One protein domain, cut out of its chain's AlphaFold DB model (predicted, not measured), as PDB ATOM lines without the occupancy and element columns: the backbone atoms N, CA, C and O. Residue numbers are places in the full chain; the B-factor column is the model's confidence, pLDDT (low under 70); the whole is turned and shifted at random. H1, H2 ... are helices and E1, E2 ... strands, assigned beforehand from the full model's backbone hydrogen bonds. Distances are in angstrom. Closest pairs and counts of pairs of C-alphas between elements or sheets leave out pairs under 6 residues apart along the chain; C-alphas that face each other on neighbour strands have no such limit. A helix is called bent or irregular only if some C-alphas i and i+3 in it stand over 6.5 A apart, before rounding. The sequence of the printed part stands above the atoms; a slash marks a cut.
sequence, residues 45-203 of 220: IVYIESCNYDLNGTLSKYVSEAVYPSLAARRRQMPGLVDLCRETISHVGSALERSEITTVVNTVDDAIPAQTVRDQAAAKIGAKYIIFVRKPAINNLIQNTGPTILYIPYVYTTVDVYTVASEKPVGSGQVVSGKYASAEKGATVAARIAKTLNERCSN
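AT A GLANCE: This is residues 45 to 203 of the 220 residues of an uncharacterized protein of Paraburkholderia sp. G-4-1-8 (UniProt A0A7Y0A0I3). A long, strongly twisted sheet of six strands has the helices H1 and H3 on one face and the shorter H2 on the opposite face. Strand E5, bent along its way, runs lengthwise through the sheet, and the E4 and E5 hairpin makes one end of the long axis, with H2 at the other. The printed part has 159 residues, with three named helices and six named strands, which follow along the chain as E1, H1, E2, H2, E3, E4, E5, E6 and H3; the class is mixed, helices and strands, and in the branched sheet E1 is parallel to E2 and to E3, while E5 is antiparallel to E3, to E4 and to E6. It is compact, with a radius of gyration of the C-alphas of 17.2 A, yet elongated, spanning 54 by 33 by 25 A.

HOW THE PARTS SIT: E5, residues 149 to 163, bends by 60 degrees at residue 153. E3, residues 129 to 133, and E4, residues 137 to 144, lie on one side of it, and E6, residues 171 to 177, on the other side. E4, E5 and E6 form a meander, each strand the antiparallel neighbour of the one before; N 141 and O 152 are 2.9 A apart, and N 157 and O 175 are 2.8 A apart. E3 is antiparallel to E5, with N 132 and O 160 at 2.8 A. E1, residues 45 to 49, is parallel to E3, with N 47 and O 131 at 2.8 A, and to E2, residues 103 to 108, with N 48 and O 106 at 2.8 A. E1, H1 and E2 form a strand-helix-strand unit, two parallel neighbour strands with H1, residues 71 to 98, between them along the chain; its crossover is right-handed. H1 is on the sheet and irregular, with C-alphas 76 and 79 at 7.0 A. H3, residues 186 to 202, is on the same face, at a height over the sheet of 10.2 A. H1 touches H3 with residues 87 to 96 alone, the closest C-alphas being those of Val 92 and Ala 190, 4.6 A; they run the same way at a shallow tilt of 34 degrees, only just short of steep. H2, residues 115 to 125, is on the opposite face, over E3. In H3 every O i to N i+4 pair is within hydrogen-bond range; in H1 20 of 24 are, and in H2 6 of 7.

IN THESE COORDINATES: E1 begins at C-alpha 45, (-70.463, -21.576, 41.107). H1 is 40.8 A long, E5 40.7 A, H3 24.5 A, E4 22.4 A and E6 20.3 A. H3 ends at C-alpha 202, (-65.425, -5.239, 48.697).

THE WHOLE: The C-alphas farthest apart, those of Lys 124 and Pro 147, are 58.2 A apart. The printed part has no cut. The link from E1 to H1, 21 residues, is long. The pLDDT is under 70 in 25 residues, among them 177 to 187 and 198 to 203.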
ATOM      1  N   ILE A  45     -69.864 -20.433  41.801       91.25
ATOM      2  CA  ILE A  45     -70.463 -21.576  41.107       91.25
ATOM      3  C   ILE A  45     -71.944 -21.299  40.919       91.25
ATOM      4  O   ILE A  45     -72.641 -20.990  41.881       91.25
ATOM      5  N   VAL A  46     -72.433 -21.442  39.696       91.81
ATOM      6  CA  VAL A  46     -73.850 -21.316  39.366       91.81
ATOM      7  C   VAL A  46     -74.368 -22.688  38.972       91.81
ATOM      8  O   VAL A  46     -73.984 -23.232  37.941       91.81
ATOM      9  N   TYR A  47     -75.245 -23.252  39.789       92.88
ATOM     10  CA  TYR A  47     -76.022 -24.426  39.438       92.88
ATOM     11  C   TYR A  47     -77.348 -23.990  38.829       92.88
ATOM     12  O   TYR A  47     -78.075 -23.172  39.394       92.88
ATOM     13  N   ILE A  48     -77.659 -24.549  37.672       91.06
ATOM     14  CA  ILE A  48     -78.882 -24.280  36.931       91.06
ATOM     15  C   ILE A  48     -79.649 -25.588  36.853       91.06
ATOM     16  O   ILE A  48     -79.159 -26.550  36.259       91.06
ATOM     17  N   GLU A  49     -80.845 -25.636  37.431       89.81
ATOM     18  CA  GLU A  49     -81.756 -26.731  37.121       89.81
ATOM     19  C   GLU A  49     -82.143 -26.642  35.639       89.81
ATOM     20  O   GLU A  49     -82.513 -25.581  35.132       89.81
ATOM     21  N   SER A  50     -81.996 -27.760  34.936       84.38
ATOM     22  CA  SER A  50     -82.205 -27.891  33.499       84.38
ATOM     23  C   SER A  50     -83.532 -27.270  33.070       84.38
ATOM     24  O   SER A  50     -84.550 -27.493  33.706       84.38
ATOM     25  N   CYS A  51     -83.577 -26.552  31.947       86.25
ATOM     26  CA  CYS A  51     -84.862 -26.117  31.383       86.25
ATOM     27  C   CYS A  51     -85.596 -27.252  30.637       86.25
ATOM     28  O   CYS A  51     -86.581 -26.987  29.945       86.25
ATOM     29  N   ASN A  52     -85.124 -28.502  30.742       84.75
ATOM     30  CA  ASN A  52     -85.821 -29.672  30.224       84.75
ATOM     31  C   ASN A  52     -86.826 -30.177  31.258       84.75
ATOM     32  O   ASN A  52     -86.493 -30.468  32.410       84.75
ATOM     33  N   TYR A  53     -88.069 -30.303  30.814       81.12
ATOM     34  CA  TYR A  53     -89.162 -30.825  31.617       81.12
ATOM     35  C   TYR A  53     -89.484 -32.237  31.164       81.12
ATOM     36  O   TYR A  53     -89.663 -32.482  29.969       81.12
ATOM     37  N   ASP A  54     -89.582 -33.155  32.118       78.31
ATOM     38  CA  ASP A  54     -90.055 -34.501  31.844       78.31
ATOM     39  C   ASP A  54     -91.576 -34.476  31.612       78.31
ATOM     40  O   ASP A  54     -92.394 -34.148  32.477       78.31
ATOM     41  N   LEU A  55     -91.949 -34.776  30.368       70.44
ATOM     42  CA  LEU A  55     -93.325 -34.725  29.888       70.44
ATOM     43  C   LEU A  55     -94.108 -36.017  30.182       70.44
ATOM     44  O   LEU A  55     -95.310 -36.064  29.894       70.44
ATOM     45  N   ASN A  56     -93.456 -37.040  30.747       65.12
ATOM     46  CA  ASN A  56     -93.962 -38.407  30.892       65.12
ATOM     47  C   ASN A  56     -94.375 -38.761  32.334       65.12
ATOM     48  O   ASN A  56     -94.195 -39.889  32.779       65.12
ATOM     49  N   GLY A  57     -94.999 -37.817  33.046       59.53
ATOM     50  CA  GLY A  57     -95.709 -38.096  34.308       59.53
ATOM     51  C   GLY A  57     -95.294 -37.237  35.499       59.53
ATOM     52  O   GLY A  57     -96.039 -37.149  36.468       59.53
ATOM     53  N   THR A  58     -94.173 -36.524  35.409       72.69
ATOM     54  CA  THR A  58     -93.695 -35.614  36.466       72.69
ATOM     55  C   THR A  58     -94.089 -34.152  36.232       72.69
ATOM     56  O   THR A  58     -93.825 -33.294  37.066       72.69
ATOM     57  N   LEU A  59     -94.807 -33.856  35.141       77.50
ATOM     58  CA  LEU A  59     -95.357 -32.531  34.815       77.50
ATOM     59  C   LEU A  59     -96.183 -31.913  35.957       77.50
ATOM     60  O   LEU A  59     -96.183 -30.695  36.116       77.50
ATOM     61  N   SER A  60     -96.857 -32.741  36.761       74.62
ATOM     62  CA  SER A  60     -97.625 -32.324  37.943       74.62
ATOM     63  C   SER A  60     -96.762 -31.681  39.036       74.62
ATOM     64  O   SER A  60     -97.270 -30.871  39.809       74.62
ATOM     65  N   LYS A  61     -95.450 -31.963  39.059       81.00
ATOM     66  CA  LYS A  61     -94.466 -31.302  39.935       81.00
ATOM     67  C   LYS A  61     -94.304 -29.816  39.604       81.00
ATOM     68  O   LYS A  61     -93.982 -29.031  40.489       81.00
ATOM     69  N   TYR A  62     -94.521 -29.432  38.345       82.12
ATOM     70  CA  TYR A  62     -94.287 -28.068  37.856       82.12
ATOM     71  C   TYR A  62     -95.570 -27.340  37.483       82.12
ATOM     72  O   TYR A  62     -95.611 -26.117  37.526       82.12
ATOM     73  N   VAL A  63     -96.618 -28.065  37.101       83.19
ATOM     74  CA  VAL A  63     -97.913 -27.502  36.728       83.19
ATOM     75  C   VAL A  63     -98.997 -28.169  37.560       83.19
ATOM     76  O   VAL A  63     -99.312 -29.340  37.352       83.19
ATOM     77  N   SER A  64     -99.588 -27.403  38.476       81.19
ATOM     78  CA  SER A  64    -100.609 -27.896  39.401       81.19
ATOM     79  C   SER A  64    -101.806 -28.523  38.678       81.19
ATOM     80  O   SER A  64    -102.462 -27.883  37.850       81.19
ATOM     81  N   GLU A  65    -102.137 -29.762  39.044       78.94
ATOM     82  CA  GLU A  65    -103.310 -30.473  38.519       78.94
ATOM     83  C   GLU A  65    -104.629 -29.852  38.985       78.94
ATOM     84  O   GLU A  65    -105.625 -29.930  38.271       78.94
ATOM     85  N   ALA A  66    -104.624 -29.169  40.133       75.12
ATOM     86  CA  ALA A  66    -105.788 -28.449  40.641       75.12
ATOM     87  C   ALA A  66    -106.209 -27.290  39.722       75.12
ATOM     88  O   ALA A  66    -107.376 -26.907  39.714       75.12
ATOM     89  N   VAL A  67    -105.275 -26.742  38.937       76.00
ATOM     90  CA  VAL A  67    -105.545 -25.629  38.011       76.00
ATOM     91  C   VAL A  67    -105.575 -26.071  36.558       76.00
ATOM     92  O   VAL A  67    -106.373 -25.563  35.773       76.00
ATOM     93  N   TYR A  68    -104.771 -27.067  36.196       82.19
ATOM     94  CA  TYR A  68    -104.764 -27.654  34.862       82.19
ATOM     95  C   TYR A  68    -104.944 -29.175  34.966       82.19
ATOM     96  O   TYR A  68    -103.954 -29.913  34.966       82.19
ATOM     97  N   PRO A  69    -106.193 -29.671  35.038       77.56
ATOM     98  CA  PRO A  69    -106.476 -31.071  35.363       77.56
ATOM     99  C   PRO A  69    -106.085 -32.049  34.252       77.56
ATOM    100  O   PRO A  69    -105.723 -33.191  34.535       77.56
ATOM    101  N   SER A  70    -106.072 -31.618  32.987       86.12
ATOM    102  CA  SER A  70    -105.672 -32.475  31.866       86.12
ATOM    103  C   SER A  70    -104.200 -32.303  31.484       86.12
ATOM    104  O   SER A  70    -103.660 -31.195  31.475       86.12
ATOM    105  N   LEU A  71    -103.555 -33.400  31.074       82.44
ATOM    106  CA  LEU A  71    -102.172 -33.387  30.577       82.44
ATOM    107  C   LEU A  71    -101.986 -32.418  29.398       82.44
ATOM    108  O   LEU A  71    -100.974 -31.725  29.316       82.44
ATOM    109  N   ALA A  72    -102.972 -32.331  28.501       86.12
ATOM    110  CA  ALA A  72    -102.946 -31.407  27.370       86.12
ATOM    111  C   ALA A  72    -102.951 -29.937  27.821       86.12
ATOM    112  O   ALA A  72    -102.202 -29.129  27.271       86.12
ATOM    113  N   ALA A  73    -103.746 -29.587  28.839       83.44
ATOM    114  CA  ALA A  73    -103.755 -28.241  29.404       83.44
ATOM    115  C   ALA A  73    -102.416 -27.903  30.075       83.44
ATOM    116  O   ALA A  73    -101.903 -26.804  29.868       83.44
ATOM    117  N   ARG A  74    -101.805 -28.861  30.787       85.06
ATOM    118  CA  ARG A  74    -100.472 -28.688  31.384       85.06
ATOM    119  C   ARG A  74     -99.390 -28.464  30.327       85.06
ATOM    120  O   ARG A  74     -98.609 -27.525  30.436       85.06
ATOM    121  N   ARG A  75     -99.397 -29.258  29.249       84.62
ATOM    122  CA  ARG A  75     -98.455 -29.113  28.124       84.62
ATOM    123  C   ARG A  75     -98.511 -27.730  27.471       84.62
ATOM    124  O   ARG A  75     -97.475 -27.214  27.074       84.62
ATOM    125  N   ARG A  76     -99.689 -27.099  27.402       87.00
ATOM    126  CA  ARG A  76     -99.836 -25.735  26.856       87.00
ATOM    127  C   ARG A  76     -99.134 -24.662  27.686       87.00
ATOM    128  O   ARG A  76     -98.823 -23.613  27.139       87.00
ATOM    129  N   GLN A  77     -98.871 -24.915  28.966       84.62
ATOM    130  CA  GLN A  77     -98.153 -23.969  29.822       84.62
ATOM    131  C   GLN A  77     -96.630 -24.080  29.692       84.62
ATOM    132  O   GLN A  77     -95.904 -23.196  30.144       84.62
ATOM    133  N   MET A  78     -96.135 -25.147  29.056       84.62
ATOM    134  CA  MET A  78     -94.704 -25.420  28.969       84.62
ATOM    135  C   MET A  78     -93.869 -24.310  28.329       84.62
ATOM    136  O   MET A  78     -92.795 -24.034  28.863       84.62
ATOM    137  N   PRO A  79     -94.317 -23.645  27.246       84.62
ATOM    138  CA  PRO A  79     -93.557 -22.542  26.672       84.62
ATOM    139  C   PRO A  79     -93.262 -21.443  27.699       84.62
ATOM    140  O   PRO A  79     -92.111 -21.056  27.851       84.62
ATOM    141  N   GLY A  80     -94.253 -21.042  28.505       82.00
ATOM    142  CA  GLY A  80     -94.065 -20.011  29.531       82.00
ATOM    143  C   GLY A  80     -93.083 -20.411  30.639       82.00
ATOM    144  O   GLY A  80     -92.340 -19.566  31.137       82.00
ATOM    145  N   LEU A  81     -93.036 -21.699  30.997       87.06
ATOM    146  CA  LEU A  81     -92.044 -22.231  31.936       87.06
ATOM    147  C   LEU A  81     -90.625 -22.177  31.351       87.06
ATOM    148  O   LEU A  81     -89.693 -21.705  32.000       87.06
ATOM    149  N   VAL A  82     -90.462 -22.631  30.106       87.25
ATOM    150  CA  VAL A  82     -89.167 -22.645  29.410       87.25
ATOM    151  C   VAL A  82     -88.655 -21.225  29.166       87.25
ATOM    152  O   VAL A  82     -87.467 -20.965  29.369       87.25
ATOM    153  N   ASP A  83     -89.536 -20.303  28.782       85.69
ATOM    154  CA  ASP A  83     -89.184 -18.908  28.529       85.69
ATOM    155  C   ASP A  83     -88.698 -18.224  29.808       85.69
ATOM    156  O   ASP A  83     -87.620 -17.628  29.801       85.69
ATOM    157  N   LEU A  84     -89.400 -18.398  30.938       85.44
ATOM    158  CA  LEU A  84     -88.951 -17.833  32.215       85.44
ATOM    159  C   LEU A  84     -87.625 -18.444  32.689       85.44
ATOM    160  O   LEU A  84     -86.788 -17.735  33.255       85.44
ATOM    161  N   CYS A  85     -87.419 -19.743  32.450       88.12
ATOM    162  CA  CYS A  85     -86.171 -20.434  32.777       88.12
ATOM    163  C   CYS A  85     -84.998 -19.783  32.036       88.12
ATOM    164  O   CYS A  85     -84.031 -19.327  32.651       88.12
ATOM    165  N   ARG A  86     -85.123 -19.660  30.709       86.69
ATOM    166  CA  ARG A  86     -84.104 -19.062  29.839       86.69
ATOM    167  C   ARG A  86     -83.869 -17.593  30.157       86.69
ATOM    168  O   ARG A  86     -82.717 -17.173  30.236       86.69
ATOM    169  N   GLU A  87     -84.936 -16.829  30.372       86.56
ATOM    170  CA  GLU A  87     -84.847 -15.416  30.725       86.56
ATOM    171  C   GLU A  87     -84.085 -15.227  32.045       86.56
ATOM    172  O   GLU A  87     -83.155 -14.423  32.119       86.56
ATOM    173  N   THR A  88     -84.426 -15.998  33.078       85.38
ATOM    174  CA  THR A  88     -83.772 -15.904  34.391       85.38
ATOM    175  C   THR A  88     -82.293 -16.271  34.310       85.38
ATOM    176  O   THR A  88     -81.455 -15.529  34.821       85.38
ATOM    177  N   ILE A  89     -81.956 -17.367  33.620       88.06
ATOM    178  CA  ILE A  89     -80.564 -17.779  33.388       88.06
ATOM    179  C   ILE A  89     -79.789 -16.675  32.668       88.06
ATOM    180  O   ILE A  89     -78.683 -16.330  33.087       88.06
ATOM    181  N   SER A  90     -80.377 -16.097  31.617       87.62
ATOM    182  CA  SER A  90     -79.758 -15.014  30.855       87.62
ATOM    183  C   SER A  90     -79.494 -13.798  31.738       87.62
ATOM    184  O   SER A  90     -78.378 -13.286  31.747       87.62
ATOM    185  N   HIS A  91     -80.483 -13.343  32.512       85.88
ATOM    186  CA  HIS A  91     -80.318 -12.167  33.371       85.88
ATOM    187  C   HIS A  91     -79.270 -12.390  34.459       85.88
ATOM    188  O   HIS A  91     -78.441 -11.506  34.674       85.88
ATOM    189  N   VAL A  92     -79.285 -13.549  35.125       85.56
ATOM    190  CA  VAL A  92     -78.291 -13.898  36.153       85.56
ATOM    191  C   VAL A  92     -76.894 -13.942  35.541       85.56
ATOM    192  O   VAL A  92     -76.000 -13.271  36.051       85.56
ATOM    193  N   GLY A  93     -76.716 -14.643  34.417       85.06
ATOM    194  CA  GLY A  93     -75.440 -14.699  33.700       85.06
ATOM    195  C   GLY A  93     -74.917 -13.308  33.339       85.06
ATOM    196  O   GLY A  93     -73.808 -12.945  33.728       85.06
ATOM    197  N   SER A  94     -75.747 -12.480  32.699       84.19
ATOM    198  CA  SER A  94     -75.370 -11.116  32.306       84.19
ATOM    199  C   SER A  94     -75.114 -10.178  33.491       84.19
ATOM    200  O   SER A  94     -74.359  -9.216  33.366       84.19
ATOM    201  N   ALA A  95     -75.756 -10.379  34.644       82.94
ATOM    202  CA  ALA A  95     -75.491  -9.567  35.833       82.94
ATOM    203  C   ALA A  95     -74.143  -9.917  36.483       82.94
ATOM    204  O   ALA A  95     -73.427  -9.011  36.916       82.94
ATOM    205  N   LEU A  96     -73.787 -11.205  36.511       83.75
ATOM    206  CA  LEU A  96     -72.494 -11.674  37.010       83.75
ATOM    207  C   LEU A  96     -71.350 -11.240  36.083       83.75
ATOM    208  O   LEU A  96     -70.342 -10.732  36.567       83.75
ATOM    209  N   GLU A  97     -71.541 -11.351  34.767       84.19
ATOM    210  CA  GLU A  97     -70.567 -10.913  33.757       84.19
ATOM    211  C   GLU A  97     -70.287  -9.408  33.839       84.19
ATOM    212  O   GLU A  97     -69.132  -9.003  33.933       84.19
ATOM    213  N   ARG A  98     -71.333  -8.570  33.899       82.75
ATOM    214  CA  ARG A  98     -71.185  -7.109  34.065       82.75
ATOM    215  C   ARG A  98     -70.517  -6.701  35.374       82.75
ATOM    216  O   ARG A  98     -70.043  -5.578  35.482       82.75
ATOM    217  N   SER A  99     -70.529  -7.586  36.363       76.31
ATOM    218  CA  SER A  99     -69.863  -7.378  37.647       76.31
ATOM    219  C   SER A  99     -68.445  -7.939  37.671       76.31
ATOM    220  O   SER A  99     -67.840  -7.967  38.734       76.31
ATOM    221  N   GLU A 100     -67.931  -8.422  36.536       81.19
ATOM    222  CA  GLU A 100     -66.597  -9.021  36.410       81.19
ATOM    223  C   GLU A 100     -66.375 -10.218  37.358       81.19
ATOM    224  O   GLU A 100     -65.247 -10.579  37.703       81.19
ATOM    225  N   ILE A 101     -67.463 -10.880  37.769       79.62
ATOM    226  CA  ILE A 101     -67.420 -12.060  38.631       79.62
ATOM    227  C   ILE A 101     -67.060 -13.268  37.771       79.62
ATOM    228  O   ILE A 101     -67.763 -13.615  36.820       79.62
ATOM    229  N   THR A 102     -65.980 -13.962  38.129       83.75
ATOM    230  CA  THR A 102     -65.627 -15.228  37.473       83.75
ATOM    231  C   THR A 102     -66.664 -16.291  37.836       83.75
ATOM    232  O   THR A 102     -66.910 -16.536  39.014       83.75
ATOM    233  N   THR A 103     -67.272 -16.943  36.844       85.81
ATOM    234  CA  THR A 103     -68.345 -17.920  37.077       85.81
ATOM    235  C   THR A 103     -68.016 -19.293  36.506       85.81
ATOM    236  O   THR A 103     -67.421 -19.420  35.437       85.81
ATOM    237  N   VAL A 104     -68.427 -20.339  37.226       87.81
ATOM    238  CA  VAL A 104     -68.450 -21.723  36.737       87.81
ATOM    239  C   VAL A 104     -69.894 -22.192  36.741       87.81
ATOM    240  O   VAL A 104     -70.526 -22.233  37.794       87.81
ATOM    241  N   VAL A 105     -70.423 -22.524  35.567       89.81
ATOM    242  CA  VAL A 105     -71.832 -22.893  35.393       89.81
ATOM    243  C   VAL A 105     -71.967 -24.407  35.264       89.81
ATOM    244  O   VAL A 105     -71.320 -25.015  34.415       89.81
ATOM    245  N   ASN A 106     -72.837 -25.000  36.076       89.38
ATOM    246  CA  ASN A 106     -73.182 -26.418  36.056       89.38
ATOM    247  C   ASN A 106     -74.690 -26.579  35.849       89.38
ATOM    248  O   ASN A 106     -75.482 -25.974  36.569       89.38
ATOM    249  N   THR A 107     -75.100 -27.427  34.910       88.12
ATOM    250  CA  THR A 107     -76.514 -27.793  34.744       88.12
ATOM    251  C   THR A 107     -76.805 -29.084  35.506       88.12
ATOM    252  O   THR A 107     -76.020 -30.025  35.440       88.12
ATOM    253  N   VAL A 108     -77.917 -29.120  36.239       88.12
ATOM    254  CA  VAL A 108     -78.377 -30.278  37.023       88.12
ATOM    255  C   VAL A 108     -79.816 -30.617  36.654       88.12
ATOM    256  O   VAL A 108     -80.581 -29.728  36.296       88.12
ATOM    257  N   ASP A 109     -80.203 -31.888  36.725       76.25
ATOM    258  CA  ASP A 109     -81.501 -32.294  36.178       76.25
ATOM    259  C   ASP A 109     -82.686 -31.839  37.034       76.25
ATOM    260  O   ASP A 109     -83.635 -31.300  36.466       76.25
ATOM    261  N   ASP A 110     -82.626 -31.974  38.368       67.56
ATOM    262  CA  ASP A 110     -83.742 -31.574  39.253       67.56
ATOM    263  C   ASP A 110     -83.438 -31.501  40.761       67.56
ATOM    264  O   ASP A 110     -84.354 -31.299  41.565       67.56
ATOM    265  N   ALA A 111     -82.187 -31.709  41.175       72.12
ATOM    266  CA  ALA A 111     -81.815 -31.702  42.582       72.12
ATOM    267  C   ALA A 111     -80.637 -30.764  42.822       72.12
ATOM    268  O   ALA A 111     -79.627 -30.820  42.117       72.12
ATOM    269  N   ILE A 112     -80.751 -29.951  43.874       76.50
ATOM    270  CA  ILE A 112     -79.591 -29.293  44.470       76.50
ATOM    271  C   ILE A 112     -78.606 -30.398  44.872       76.50
ATOM    272  O   ILE A 112     -78.981 -31.265  45.666       76.50
ATOM    273  N   PRO A 113     -77.362 -30.394  44.357       84.75
ATOM    274  CA  PRO A 113     -76.357 -31.351  44.781       84.75
ATOM    275  C   PRO A 113     -76.160 -31.289  46.295       84.75
ATOM    276  O   PRO A 113     -76.219 -30.212  46.893       84.75
ATOM    277  N   ALA A 114     -75.883 -32.440  46.908       87.88
ATOM    278  CA  ALA A 114     -75.585 -32.510  48.333       87.88
ATOM    279  C   ALA A 114     -74.474 -31.517  48.716       87.88
ATOM    280  O   ALA A 114     -73.565 -31.254  47.922       87.88
ATOM    281  N   GLN A 115     -74.530 -30.975  49.937       86.69
ATOM    282  CA  GLN A 115     -73.577 -29.962  50.399       86.69
ATOM    283  C   GLN A 115     -72.120 -30.383  50.176       86.69
ATOM    284  O   GLN A 115     -71.340 -29.596  49.652       86.69
ATOM    285  N   THR A 116     -71.780 -31.636  50.471       87.31
ATOM    286  CA  THR A 116     -70.435 -32.188  50.268       87.31
ATOM    287  C   THR A 116     -69.931 -32.023  48.830       87.31
ATOM    288  O   THR A 116     -68.786 -31.630  48.622       87.31
ATOM    289  N   VAL A 117     -70.787 -32.251  47.831       88.88
ATOM    290  CA  VAL A 117     -70.455 -32.084  46.405       88.88
ATOM    291  C   VAL A 117     -70.259 -30.606  46.066       88.88
ATOM    292  O   VAL A 117     -69.313 -30.239  45.366       88.88
ATOM    293  N   ARG A 118     -71.141 -29.745  46.586       89.00
ATOM    294  CA  ARG A 118     -71.090 -28.295  46.370       89.00
ATOM    295  C   ARG A 118     -69.817 -27.684  46.954       89.00
ATOM    296  O   ARG A 118     -69.143 -26.923  46.262       89.00
ATOM    297  N   ASP A 119     -69.464 -28.072  48.175       87.25
ATOM    298  CA  ASP A 119     -68.288 -27.589  48.898       87.25
ATOM    299  C   ASP A 119     -66.992 -28.064  48.230       87.25
ATOM    300  O   ASP A 119     -66.068 -27.275  48.038       87.25
ATOM    301  N   GLN A 120     -66.934 -29.323  47.775       88.44
ATOM    302  CA  GLN A 120     -65.796 -29.835  47.002       88.44
ATOM    303  C   GLN A 120     -65.602 -29.079  45.685       88.44
ATOM    304  O   GLN A 120     -64.473 -28.746  45.321       88.44
ATOM    305  N   ALA A 121     -66.687 -28.806  44.956       88.88
ATOM    306  CA  ALA A 121     -66.619 -28.030  43.724       88.88
ATOM    307  C   ALA A 121     -66.151 -26.594  44.000       88.88
ATOM    308  O   ALA A 121     -65.295 -26.082  43.280       88.88
ATOM    309  N   ALA A 122     -66.662 -25.969  45.066       88.56
ATOM    310  CA  ALA A 122     -66.280 -24.618  45.458       88.56
ATOM    311  C   ALA A 122     -64.807 -24.524  45.868       88.56
ATOM    312  O   ALA A 122     -64.109 -23.612  45.423       88.56
ATOM    313  N   ALA A 123     -64.302 -25.504  46.623       87.50
ATOM    314  CA  ALA A 123     -62.906 -25.560  47.046       87.50
ATOM    315  C   ALA A 123     -61.935 -25.620  45.854       87.50
ATOM    316  O   ALA A 123     -60.915 -24.935  45.866       87.50
ATOM    317  N   LYS A 124     -62.274 -26.368  44.791       88.69
ATOM    318  CA  LYS A 124     -61.432 -26.503  43.585       88.69
ATOM    319  C   LYS A 124     -61.155 -25.181  42.875       88.69
ATOM    320  O   LYS A 124     -60.127 -25.060  42.218       88.69
ATOM    321  N   ILE A 125     -62.071 -24.222  42.975       83.94
ATOM    322  CA  ILE A 125     -61.944 -22.927  42.301       83.94
ATOM    323  C   ILE A 125     -61.789 -21.762  43.281       83.94
ATOM    324  O   ILE A 125     -61.684 -20.624  42.845       83.94
ATOM    325  N   GLY A 126     -61.773 -22.016  44.593       85.50
ATOM    326  CA  GLY A 126     -61.731 -20.965  45.612       85.50
ATOM    327  C   GLY A 126     -63.002 -20.107  45.657       85.50
ATOM    328  O   GLY A 126     -62.926 -18.908  45.940       85.50
ATOM    329  N   ALA A 127     -64.160 -20.695  45.347       86.75
ATOM    330  CA  ALA A 127     -65.440 -20.000  45.420       86.75
ATOM    331  C   ALA A 127     -65.924 -19.886  46.866       86.75
ATOM    332  O   ALA A 127     -65.846 -20.841  47.634       86.75
ATOM    333  N   LYS A 128     -66.468 -18.721  47.225       84.50
ATOM    334  CA  LYS A 128     -67.113 -18.483  48.530       84.50
ATOM    335  C   LYS A 128     -68.633 -18.595  48.477       84.50
ATOM    336  O   LYS A 128     -69.270 -18.848  49.501       84.50
ATOM    337  N   TYR A 129     -69.198 -18.404  47.289       86.31
ATOM    338  CA  TYR A 129     -70.633 -18.379  47.064       86.31
ATOM    339  C   TYR A 129     -71.039 -19.363  45.980       86.31
ATOM    340  O   TYR A 129     -70.297 -19.637  45.032       86.31
ATOM    341  N   ILE A 130     -72.258 -19.865  46.127       90.00
ATOM    342  CA  ILE A 130     -72.894 -20.781  45.194       90.00
ATOM    343  C   ILE A 130     -74.295 -20.253  44.908       90.00
ATOM    344  O   ILE A 130     -75.058 -19.982  45.832       90.00
ATOM    345  N   ILE A 131     -74.636 -20.103  43.635       90.38
ATOM    346  CA  ILE A 131     -75.956 -19.671  43.181       90.38
ATOM    347  C   ILE A 131     -76.703 -20.886  42.645       90.38
ATOM    348  O   ILE A 131     -76.139 -21.683  41.902       90.38
ATOM    349  N   PHE A 132     -77.977 -21.004  42.990       91.31
ATOM    350  CA  PHE A 132     -78.905 -21.977  42.438       91.31
ATOM    351  C   PHE A 132     -80.031 -21.257  41.717       91.31
ATOM    352  O   PHE A 132     -80.805 -20.540  42.341       91.31
ATOM    353  N   VAL A 133     -80.138 -21.472  40.412       90.75
ATOM    354  CA  VAL A 133     -81.288 -21.049  39.613       90.75
ATOM    355  C   VAL A 133     -82.215 -22.248  39.477       90.75
ATOM    356  O   VAL A 133     -81.841 -23.254  38.870       90.75
ATOM    357  N   ARG A 134     -83.403 -22.161  40.075       89.31
ATOM    358  CA  ARG A 134     -84.355 -23.274  40.113       89.31
ATOM    359  C   ARG A 134     -85.196 -23.350  38.851       89.31
ATOM    360  O   ARG A 134     -85.460 -22.346  38.184       89.31
ATOM    361  N   LYS A 135     -85.671 -24.547  38.542       88.88
ATOM    362  CA  LYS A 135     -86.588 -24.807  37.441       88.88
ATOM    363  C   LYS A 135     -87.921 -24.105  37.741       88.88
ATOM    364  O   LYS A 135     -88.468 -24.279  38.832       88.88
ATOM    365  N   PRO A 136     -88.453 -23.293  36.812       88.50
ATOM    366  CA  PRO A 136     -89.732 -22.634  37.021       88.50
ATOM    367  C   PRO A 136     -90.899 -23.606  37.219       88.50
ATOM    368  O   PRO A 136     -90.943 -24.676  36.605       88.50
ATOM    369  N   ALA A 137     -91.878 -23.174  38.009       87.31
ATOM    370  CA  ALA A 137     -93.127 -23.874  38.272       87.31
ATOM    371  C   ALA A 137     -94.320 -22.904  38.234       87.31
ATOM    372  O   ALA A 137     -94.162 -21.683  38.246       87.31
ATOM    373  N   ILE A 138     -95.528 -23.454  38.181       82.75
ATOM    374  CA  ILE A 138     -96.787 -22.717  38.261       82.75
ATOM    375  C   ILE A 138     -97.326 -22.832  39.674       82.75
ATOM    376  O   ILE A 138     -97.579 -23.933  40.165       82.75
ATOM    377  N   ASN A 139     -97.550 -21.682  40.295       75.69
ATOM    378  CA  ASN A 139     -98.307 -21.568  41.531       75.69
ATOM    379  C   ASN A 139     -99.576 -20.754  41.275       75.69
ATOM    380  O   ASN A 139     -99.769 -20.210  40.188       75.69
ATOM    381  N   ASN A 140    -100.449 -20.678  42.271       73.69
ATOM    382  CA  ASN A 140    -101.738 -20.023  42.153       73.69
ATOM    383  C   ASN A 140    -101.903 -19.000  43.266       73.69
ATOM    384  O   ASN A 140    -101.741 -19.316  44.444       73.69
ATOM    385  N   LEU A 141    -102.276 -17.782  42.890       71.38
ATOM    386  CA  LEU A 141    -102.832 -16.839  43.845       71.38
ATOM    387  C   LEU A 141    -104.274 -17.257  44.108       71.38
ATOM    388  O   LEU A 141    -105.064 -17.409  43.174       71.38
ATOM    389  N   ILE A 142    -104.589 -17.457  45.380       70.69
ATOM    390  CA  ILE A 142    -105.949 -17.723  45.828       70.69
ATOM    391  C   ILE A 142    -106.580 -16.364  46.113       70.69
ATOM    392  O   ILE A 142    -106.217 -15.701  47.084       70.69
ATOM    393  N   GLN A 143    -107.509 -15.937  45.262       70.06
ATOM    394  CA  GLN A 143    -108.298 -14.738  45.503       70.06
ATOM    395  C   GLN A 143    -109.694 -15.151  45.964       70.06
ATOM    396  O   GLN A 143    -110.455 -15.773  45.221       70.06
ATOM    397  N   ASN A 144    -110.024 -14.820  47.211       67.50
ATOM    398  CA  ASN A 144    -111.366 -15.023  47.736       67.50
ATOM    399  C   ASN A 144    -112.240 -13.827  47.332       67.50
ATOM    400  O   ASN A 144    -112.048 -12.722  47.838       67.50
ATOM    401  N   THR A 145    -113.169 -14.043  46.401       71.94
ATOM    402  CA  THR A 145    -114.125 -13.023  45.943       71.94
ATOM    403  C   THR A 145    -115.544 -13.320  46.444       71.94
ATOM    404  O   THR A 145    -116.512 -13.091  45.725       71.94
ATOM    405  N   GLY A 146    -115.686 -13.865  47.659       74.75
ATOM    406  CA  GLY A 146    -116.978 -14.203  48.264       74.75
ATOM    407  C   GLY A 146    -117.337 -15.684  48.073       74.75
ATOM    408  O   GLY A 146    -116.616 -16.533  48.587       74.75
ATOM    409  N   PRO A 147    -118.430 -16.043  47.367       74.75
ATOM    410  CA  PRO A 147    -118.844 -17.444  47.213       74.75
ATOM    411  C   PRO A 147    -117.930 -18.262  46.284       74.75
ATOM    412  O   PRO A 147    -118.043 -19.485  46.239       74.75
ATOM    413  N   THR A 148    -117.029 -17.604  45.548       64.69
ATOM    414  CA  THR A 148    -116.145 -18.241  44.568       64.69
ATOM    415  C   THR A 148    -114.686 -18.018  44.950       64.69
ATOM    416  O   THR A 148    -114.255 -16.886  45.177       64.69
ATOM    417  N   ILE A 149    -113.917 -19.107  44.975       69.56
ATOM    418  CA  ILE A 149    -112.457 -19.068  45.076       69.56
ATOM    419  C   ILE A 149    -111.898 -18.982  43.658       69.56
ATOM    420  O   ILE A 149    -112.087 -19.896  42.855       69.56
ATOM    421  N   LEU A 150    -111.209 -17.887  43.344       71.88
ATOM    422  CA  LEU A 150    -110.520 -17.719  42.072       71.88
ATOM    423  C   LEU A 150    -109.060 -18.158  42.220       71.88
ATOM    424  O   LEU A 150    -108.319 -17.615  43.039       71.88
ATOM    425  N   TYR A 151    -108.644 -19.119  41.396       70.94
ATOM    426  CA  TYR A 151    -107.243 -19.510  41.256       70.94
ATOM    427  C   TYR A 151    -106.637 -18.757  40.077       70.94
ATOM    428  O   TYR A 151    -107.008 -18.995  38.928       70.94
ATOM    429  N   ILE A 152    -105.704 -17.848  40.353       73.75
ATOM    430  CA  ILE A 152    -104.968 -17.122  39.315       73.75
ATOM    431  C   ILE A 152    -103.584 -17.769  39.180       73.75
ATOM    432  O   ILE A 152    -102.732 -17.539  40.045       73.75
ATOM    433  N   PRO A 153    -103.339 -18.587  38.140       76.12
ATOM    434  CA  PRO A 153    -102.033 -19.192  37.931       76.12
ATOM    435  C   PRO A 153    -100.992 -18.134  37.564       76.12
ATOM    436  O   PRO A 153    -101.248 -17.237  36.758       76.12
ATOM    437  N   TYR A 154     -99.793 -18.280  38.111       76.38
ATOM    438  CA  TYR A 154     -98.616 -17.511  37.732       76.38
ATOM    439  C   TYR A 154     -97.392 -18.419  37.680       76.38
ATOM    440  O   TYR A 154     -97.269 -19.383  38.439       76.38
ATOM    441  N   VAL A 155     -96.477 -18.106  36.766       81.31
ATOM    442  CA  VAL A 155     -95.221 -18.839  36.627       81.31
ATOM    443  C   VAL A 155     -94.178 -18.167  37.505       81.31
ATOM    444  O   VAL A 155     -94.057 -16.944  37.485       81.31
ATOM    445  N   TYR A 156     -93.404 -18.939  38.255       83.19
ATOM    446  CA  TYR A 156     -92.319 -18.419  39.073       83.19
ATOM    447  C   TYR A 156     -91.089 -19.315  39.028       83.19
ATOM    448  O   TYR A 156     -91.182 -20.513  38.792       83.19
ATOM    449  N   THR A 157     -89.935 -18.727  39.310       85.94
ATOM    450  CA  THR A 157     -88.693 -19.419  39.650       85.94
ATOM    451  C   THR A 157     -88.045 -18.727  40.840       85.94
ATOM    452  O   THR A 157     -88.346 -17.569  41.141       85.94
ATOM    453  N   THR A 158     -87.180 -19.442  41.547       85.62
ATOM    454  CA  THR A 158     -86.383 -18.900  42.639       85.62
ATOM    455  C   THR A 158     -84.904 -18.969  42.298       85.62
ATOM    456  O   THR A 158     -84.422 -19.931  41.696       85.62
ATOM    457  N   VAL A 159     -84.177 -17.933  42.700       87.06
ATOM    458  CA  VAL A 159     -82.720 -17.895  42.657       87.06
ATOM    459  C   VAL A 159     -82.207 -17.812  44.084       87.06
ATOM    460  O   VAL A 159     -82.447 -16.823  44.777       87.06
ATOM    461  N   ASP A 160     -81.519 -18.860  44.515       86.75
ATOM    462  CA  ASP A 160     -80.986 -19.011  45.863       86.75
ATOM    463  C   ASP A 160     -79.467 -18.772  45.853       86.75
ATOM    464  O   ASP A 160     -78.758 -19.222  44.956       86.75
ATOM    465  N   VAL A 161     -78.944 -18.085  46.863       85.81
ATOM    466  CA  VAL A 161     -77.515 -17.836  47.071       85.81
ATOM    467  C   VAL A 161     -77.112 -18.496  48.378       85.81
ATOM    468  O   VAL A 161     -77.725 -18.255  49.414       85.81
ATOM    469  N   TYR A 162     -76.063 -19.304  48.339       86.00
ATOM    470  CA  TYR A 162     -75.492 -20.015  49.474       86.00
ATOM    471  C   TYR A 162     -74.058 -19.555  49.698       86.00
ATOM    472  O   TYR A 162     -73.329 -19.269  48.747       86.00
ATOM    473  N   THR A 163     -73.640 -19.534  50.956       85.50
ATOM    474  CA  THR A 163     -72.224 -19.597  51.312       85.50
ATOM    475  C   THR A 163     -71.767 -21.051  51.294       85.50
ATOM    476  O   THR A 163     -72.546 -21.965  51.581       85.50
ATOM    477  N   VAL A 164     -70.500 -21.277  50.947       83.88
ATOM    478  CA  VAL A 164     -69.867 -22.594  51.127       83.88
ATOM    479  C   VAL A 164     -69.993 -23.023  52.586       83.88
ATOM    480  O   VAL A 164     -69.954 -22.182  53.484       83.88
ATOM    481  N   ALA A 165     -70.160 -24.323  52.810       83.19
ATOM    482  CA  ALA A 165     -70.433 -24.932  54.105       83.19
ATOM    483  C   ALA A 165     -71.829 -24.644  54.707       83.19
ATOM    484  O   ALA A 165     -72.114 -25.108  55.811       83.19
ATOM    485  N   SER A 166     -72.718 -23.933  53.998       82.75
ATOM    486  CA  SER A 166     -74.096 -23.684  54.447       82.75
ATOM    487  C   SER A 166     -75.132 -24.538  53.710       82.75
ATOM    488  O   SER A 166     -75.221 -24.560  52.476       82.75
ATOM    489  N   GLU A 167     -76.008 -25.187  54.477       80.94
ATOM    490  CA  GLU A 167     -77.208 -25.858  53.954       80.94
ATOM    491  C   GLU A 167     -78.360 -24.892  53.689       80.94
ATOM    492  O   GLU A 167     -79.248 -25.192  52.891       80.94
ATOM    493  N   LYS A 168     -78.351 -23.720  54.333       81.38
ATOM    494  CA  LYS A 168     -79.396 -22.709  54.178       81.38
ATOM    495  C   LYS A 168     -78.945 -21.622  53.206       81.38
ATOM    496  O   LYS A 168     -77.780 -21.208  53.258       81.38
ATOM    497  N   PRO A 169     -79.840 -21.146  52.327       79.44
ATOM    498  CA  PRO A 169     -79.515 -20.017  51.483       79.44
ATOM    499  C   PRO A 169     -79.279 -18.801  52.374       79.44
ATOM    500  O   PRO A 169     -80.064 -18.506  53.275       79.44
ATOM    501  N   VAL A 170     -78.197 -18.083  52.102       74.19
ATOM    502  CA  VAL A 170     -78.008 -16.742  52.643       74.19
ATOM    503  C   VAL A 170     -78.953 -15.758  51.960       74.19
ATOM    504  O   VAL A 170     -79.218 -14.727  52.554       74.19
ATOM    505  N   GLY A 171     -79.512 -16.078  50.779       72.19
ATOM    506  CA  GLY A 171     -80.531 -15.282  50.081       72.19
ATOM    507  C   GLY A 171     -81.378 -16.028  49.075       72.19
ATOM    508  O   GLY A 171     -80.864 -16.933  48.435       72.19
ATOM    509  N   SER A 172     -82.628 -15.599  48.879       76.38
ATOM    510  CA  SER A 172     -83.559 -16.225  47.918       76.38
ATOM    511  C   SER A 172     -84.486 -15.223  47.231       76.38
ATOM    512  O   SER A 172     -85.272 -14.570  47.907       76.38
ATOM    513  N   GLY A 173     -84.416 -15.096  45.904       74.69
ATOM    514  CA  GLY A 173     -85.188 -14.127  45.120       74.69
ATOM    515  C   GLY A 173     -86.153 -14.824  44.184       74.69
ATOM    516  O   GLY A 173     -85.759 -15.745  43.476       74.69
ATOM    517  N   GLN A 174     -87.410 -14.390  44.173       78.00
ATOM    518  CA  GLN A 174     -88.425 -14.967  43.304       78.00
ATOM    519  C   GLN A 174     -88.597 -14.106  42.052       78.00
ATOM    520  O   GLN A 174     -88.889 -12.916  42.138       78.00
ATOM    521  N   VAL A 175     -88.439 -14.728  40.888       77.62
ATOM    522  CA  VAL A 175     -88.789 -14.142  39.595       77.62
ATOM    523  C   VAL A 175     -90.138 -14.705  39.199       77.62
ATOM    524  O   VAL A 175     -90.331 -15.919  39.253       77.62
ATOM    525  N   VAL A 176     -91.073 -13.855  38.791       74.38
ATOM    526  CA  VAL A 176     -92.392 -14.316  38.347       74.38
ATOM    527  C   VAL A 176     -92.749 -13.735  36.983       74.38
ATOM    528  O   VAL A 176     -92.384 -12.609  36.651       74.38
ATOM    529  N   SER A 177     -93.471 -14.523  36.193       69.38
ATOM    530  CA  SER A 177     -94.005 -14.162  34.883       69.38
ATOM    531  C   SER A 177     -95.534 -14.205  34.924       69.38
ATOM    532  O   SER A 177     -96.132 -15.171  35.407       69.38
ATOM    533  N   GLY A 178     -96.170 -13.129  34.449       60.06
ATOM    534  CA  GLY A 178     -97.627 -13.007  34.359       60.06
ATOM    535  C   GLY A 178     -98.148 -11.575  34.521       60.06
ATOM    536  O   GLY A 178     -97.484 -10.706  35.077       60.06
ATOM    537  N   LYS A 179     -99.380 -11.338  34.046       49.09
ATOM    538  CA  LYS A 179    -100.070 -10.027  34.055       49.09
ATOM    539  C   LYS A 179    -100.509  -9.559  35.456       49.09
ATOM    540  O   LYS A 179    -100.824  -8.387  35.627       49.09
ATOM    541  N   TYR A 180    -100.542 -10.463  36.439       45.66
ATOM    542  CA  TYR A 180    -101.181 -10.242  37.748       45.66
ATOM    543  C   TYR A 180    -100.227 -10.200  38.939       45.66
ATOM    544  O   TYR A 180    -100.669  -9.987  40.065       45.66
ATOM    545  N   ALA A 181     -98.928 -10.384  38.725       46.03
ATOM    546  CA  ALA A 181     -97.974 -10.300  39.813       46.03
ATOM    547  C   ALA A 181     -97.354  -8.902  39.865       46.03
ATOM    548  O   ALA A 181     -96.881  -8.380  38.855       46.03
ATOM    549  N   SER A 182     -97.293  -8.319  41.065       41.75
ATOM    550  CA  SER A 182     -96.424  -7.187  41.425       41.75
ATOM    551  C   SER A 182     -94.944  -7.611  41.423       41.75
ATOM    552  O   SER A 182     -94.219  -7.446  42.400       41.75
ATOM    553  N   ALA A 183     -94.551  -8.253  40.331       49.00
ATOM    554  CA  ALA A 183     -93.406  -9.110  40.143       49.00
ATOM    555  C   ALA A 183     -92.090  -8.354  40.059       49.00
ATOM    556  O   ALA A 183     -91.972  -7.383  39.307       49.00
ATOM    557  N   GLU A 184     -91.056  -8.881  40.701       55.25
ATOM    558  CA  GLU A 184     -89.697  -8.533  40.316       55.25
ATOM    559  C   GLU A 184     -89.359  -9.238  39.000       55.25
ATOM    560  O   GLU A 184     -89.427 -10.462  38.887       55.25
ATOM    561  N   LYS A 185     -89.018  -8.448  37.976       67.19
ATOM    562  CA  LYS A 185     -88.504  -8.975  36.708       67.19
ATOM    563  C   LYS A 185     -87.179  -9.701  36.959       67.19
ATOM    564  O   LYS A 185     -86.427  -9.305  37.851       67.19
ATOM    565  N   GLY A 186     -86.845 -10.691  36.127       62.09
ATOM    566  CA  GLY A 186     -85.598 -11.459  36.267       62.09
ATOM    567  C   GLY A 186     -84.351 -10.569  36.321       62.09
ATOM    568  O   GLY A 186     -83.452 -10.806  37.125       62.09
ATOM    569  N   ALA A 187     -84.358  -9.467  35.565       66.25
ATOM    570  CA  ALA A 187     -83.316  -8.442  35.597       66.25
ATOM    571  C   ALA A 187     -83.116  -7.801  36.985       66.25
ATOM    572  O   ALA A 187     -81.982  -7.534  37.379       66.25
ATOM    573  N   THR A 188     -84.193  -7.567  37.741       71.62
ATOM    574  CA  THR A 188     -84.138  -6.956  39.078       71.62
ATOM    575  C   THR A 188     -83.495  -7.900  40.087       71.62
ATOM    576  O   THR A 188     -82.596  -7.490  40.823       71.62
ATOM    577  N   VAL A 189     -83.916  -9.168  40.101       69.44
ATOM    578  CA  VAL A 189     -83.340 -10.193  40.986       69.44
ATOM    579  C   VAL A 189     -81.862 -10.405  40.654       69.44
ATOM    580  O   VAL A 189     -81.017 -10.384  41.548       69.44
ATOM    581  N   ALA A 190     -81.528 -10.505  39.366       70.62
ATOM    582  CA  ALA A 190     -80.153 -10.659  38.906       70.62
ATOM    583  C   ALA A 190     -79.254  -9.477  39.311       70.62
ATOM    584  O   ALA A 190     -78.151  -9.689  39.818       70.62
ATOM    585  N   ALA A 191     -79.733  -8.238  39.158       72.62
ATOM    586  CA  ALA A 191     -78.994  -7.046  39.573       72.62
ATOM    587  C   ALA A 191     -78.706  -7.031  41.084       72.62
ATOM    588  O   ALA A 191     -77.612  -6.650  41.497       72.62
ATOM    589  N   ARG A 192     -79.649  -7.486  41.921       73.06
ATOM    590  CA  ARG A 192     -79.439  -7.578  43.377       73.06
ATOM    591  C   ARG A 192     -78.433  -8.645  43.764       73.06
ATOM    592  O   ARG A 192     -77.627  -8.395  44.654       73.06
ATOM    593  N   ILE A 193     -78.470  -9.809  43.117       75.19
ATOM    594  CA  ILE A 193     -77.492 -10.879  43.358       75.19
ATOM    595  C   ILE A 193     -76.090 -10.362  43.053       75.19
ATOM    596  O   ILE A 193     -75.214 -10.424  43.912       75.19
ATOM    597  N   ALA A 194     -75.907  -9.774  41.872       73.62
ATOM    598  CA  ALA A 194     -74.641  -9.190  41.454       73.62
ATOM    599  C   ALA A 194     -74.154  -8.100  42.426       73.62
ATOM    600  O   ALA A 194     -73.031  -8.164  42.923       73.62
ATOM    601  N   LYS A 195     -75.034  -7.160  42.794       72.88
ATOM    602  CA  LYS A 195     -74.736  -6.120  43.788       72.88
ATOM    603  C   LYS A 195     -74.323  -6.711  45.143       72.88
ATOM    604  O   LYS A 195     -73.316  -6.295  45.701       72.88
ATOM    605  N   THR A 196     -75.058  -7.704  45.643       67.00
ATOM    606  CA  THR A 196     -74.788  -8.345  46.943       67.00
ATOM    607  C   THR A 196     -73.434  -9.048  46.956       67.00
ATOM    608  O   THR A 196     -72.697  -8.956  47.939       67.00
ATOM    609  N   LEU A 197     -73.093  -9.741  45.869       71.75
ATOM    610  CA  LEU A 197     -71.799 -10.403  45.727       71.75
ATOM    611  C   LEU A 197     -70.664  -9.375  45.692       71.75
ATOM    612  O   LEU A 197     -69.673  -9.565  46.392       71.75
ATOM    613  N   ASN A 198     -70.837  -8.260  44.978       68.00
ATOM    614  CA  ASN A 198     -69.845  -7.183  44.918       68.00
ATOM    615  C   ASN A 198     -69.642  -6.507  46.281       68.00
ATOM    616  O   ASN A 198     -68.509  -6.378  46.736       68.00
ATOM    617  N   GLU A 199     -70.722  -6.113  46.961       62.34
ATOM    618  CA  GLU A 199     -70.663  -5.384  48.239       62.34
ATOM    619  C   GLU A 199     -70.099  -6.234  49.387       62.34
ATOM    620  O   GLU A 199     -69.377  -5.721  50.243       62.34
ATOM    621  N   ARG A 200     -70.367  -7.548  49.401       57.44
ATOM    622  CA  ARG A 200     -69.762  -8.465  50.383       57.44
ATOM    623  C   ARG A 200     -68.319  -8.843  50.061       57.44
ATOM    624  O   ARG A 200     -67.607  -9.273  50.966       57.44
ATOM    625  N   CYS A 201     -67.897  -8.718  48.804       48.56
ATOM    626  CA  CYS A 201     -66.508  -8.951  48.408       48.56
ATOM    627  C   CYS A 201     -65.623  -7.707  48.585       48.56
ATOM    628  O   CYS A 201     -64.419  -7.874  48.741       48.56
ATOM    629  N   SER A 202     -66.189  -6.494  48.612       40.88
ATOM    630  CA  SER A 202     -65.425  -5.239  48.697       40.88
ATOM    631  C   SER A 202     -65.255  -4.666  50.113       40.88
ATOM    632  O   SER A 202     -64.285  -3.951  50.365       40.88
ATOM    633  N   ASN A 203     -66.133  -4.981  51.072       36.59
ATOM    634  CA  ASN A 203     -66.063  -4.400  52.420       36.59
ATOM    635  C   ASN A 203     -65.262  -5.259  53.418       36.59
ATOM    636  O   ASN A 203     -65.804  -6.131  54.092       36.59
TER     637      ASN A 203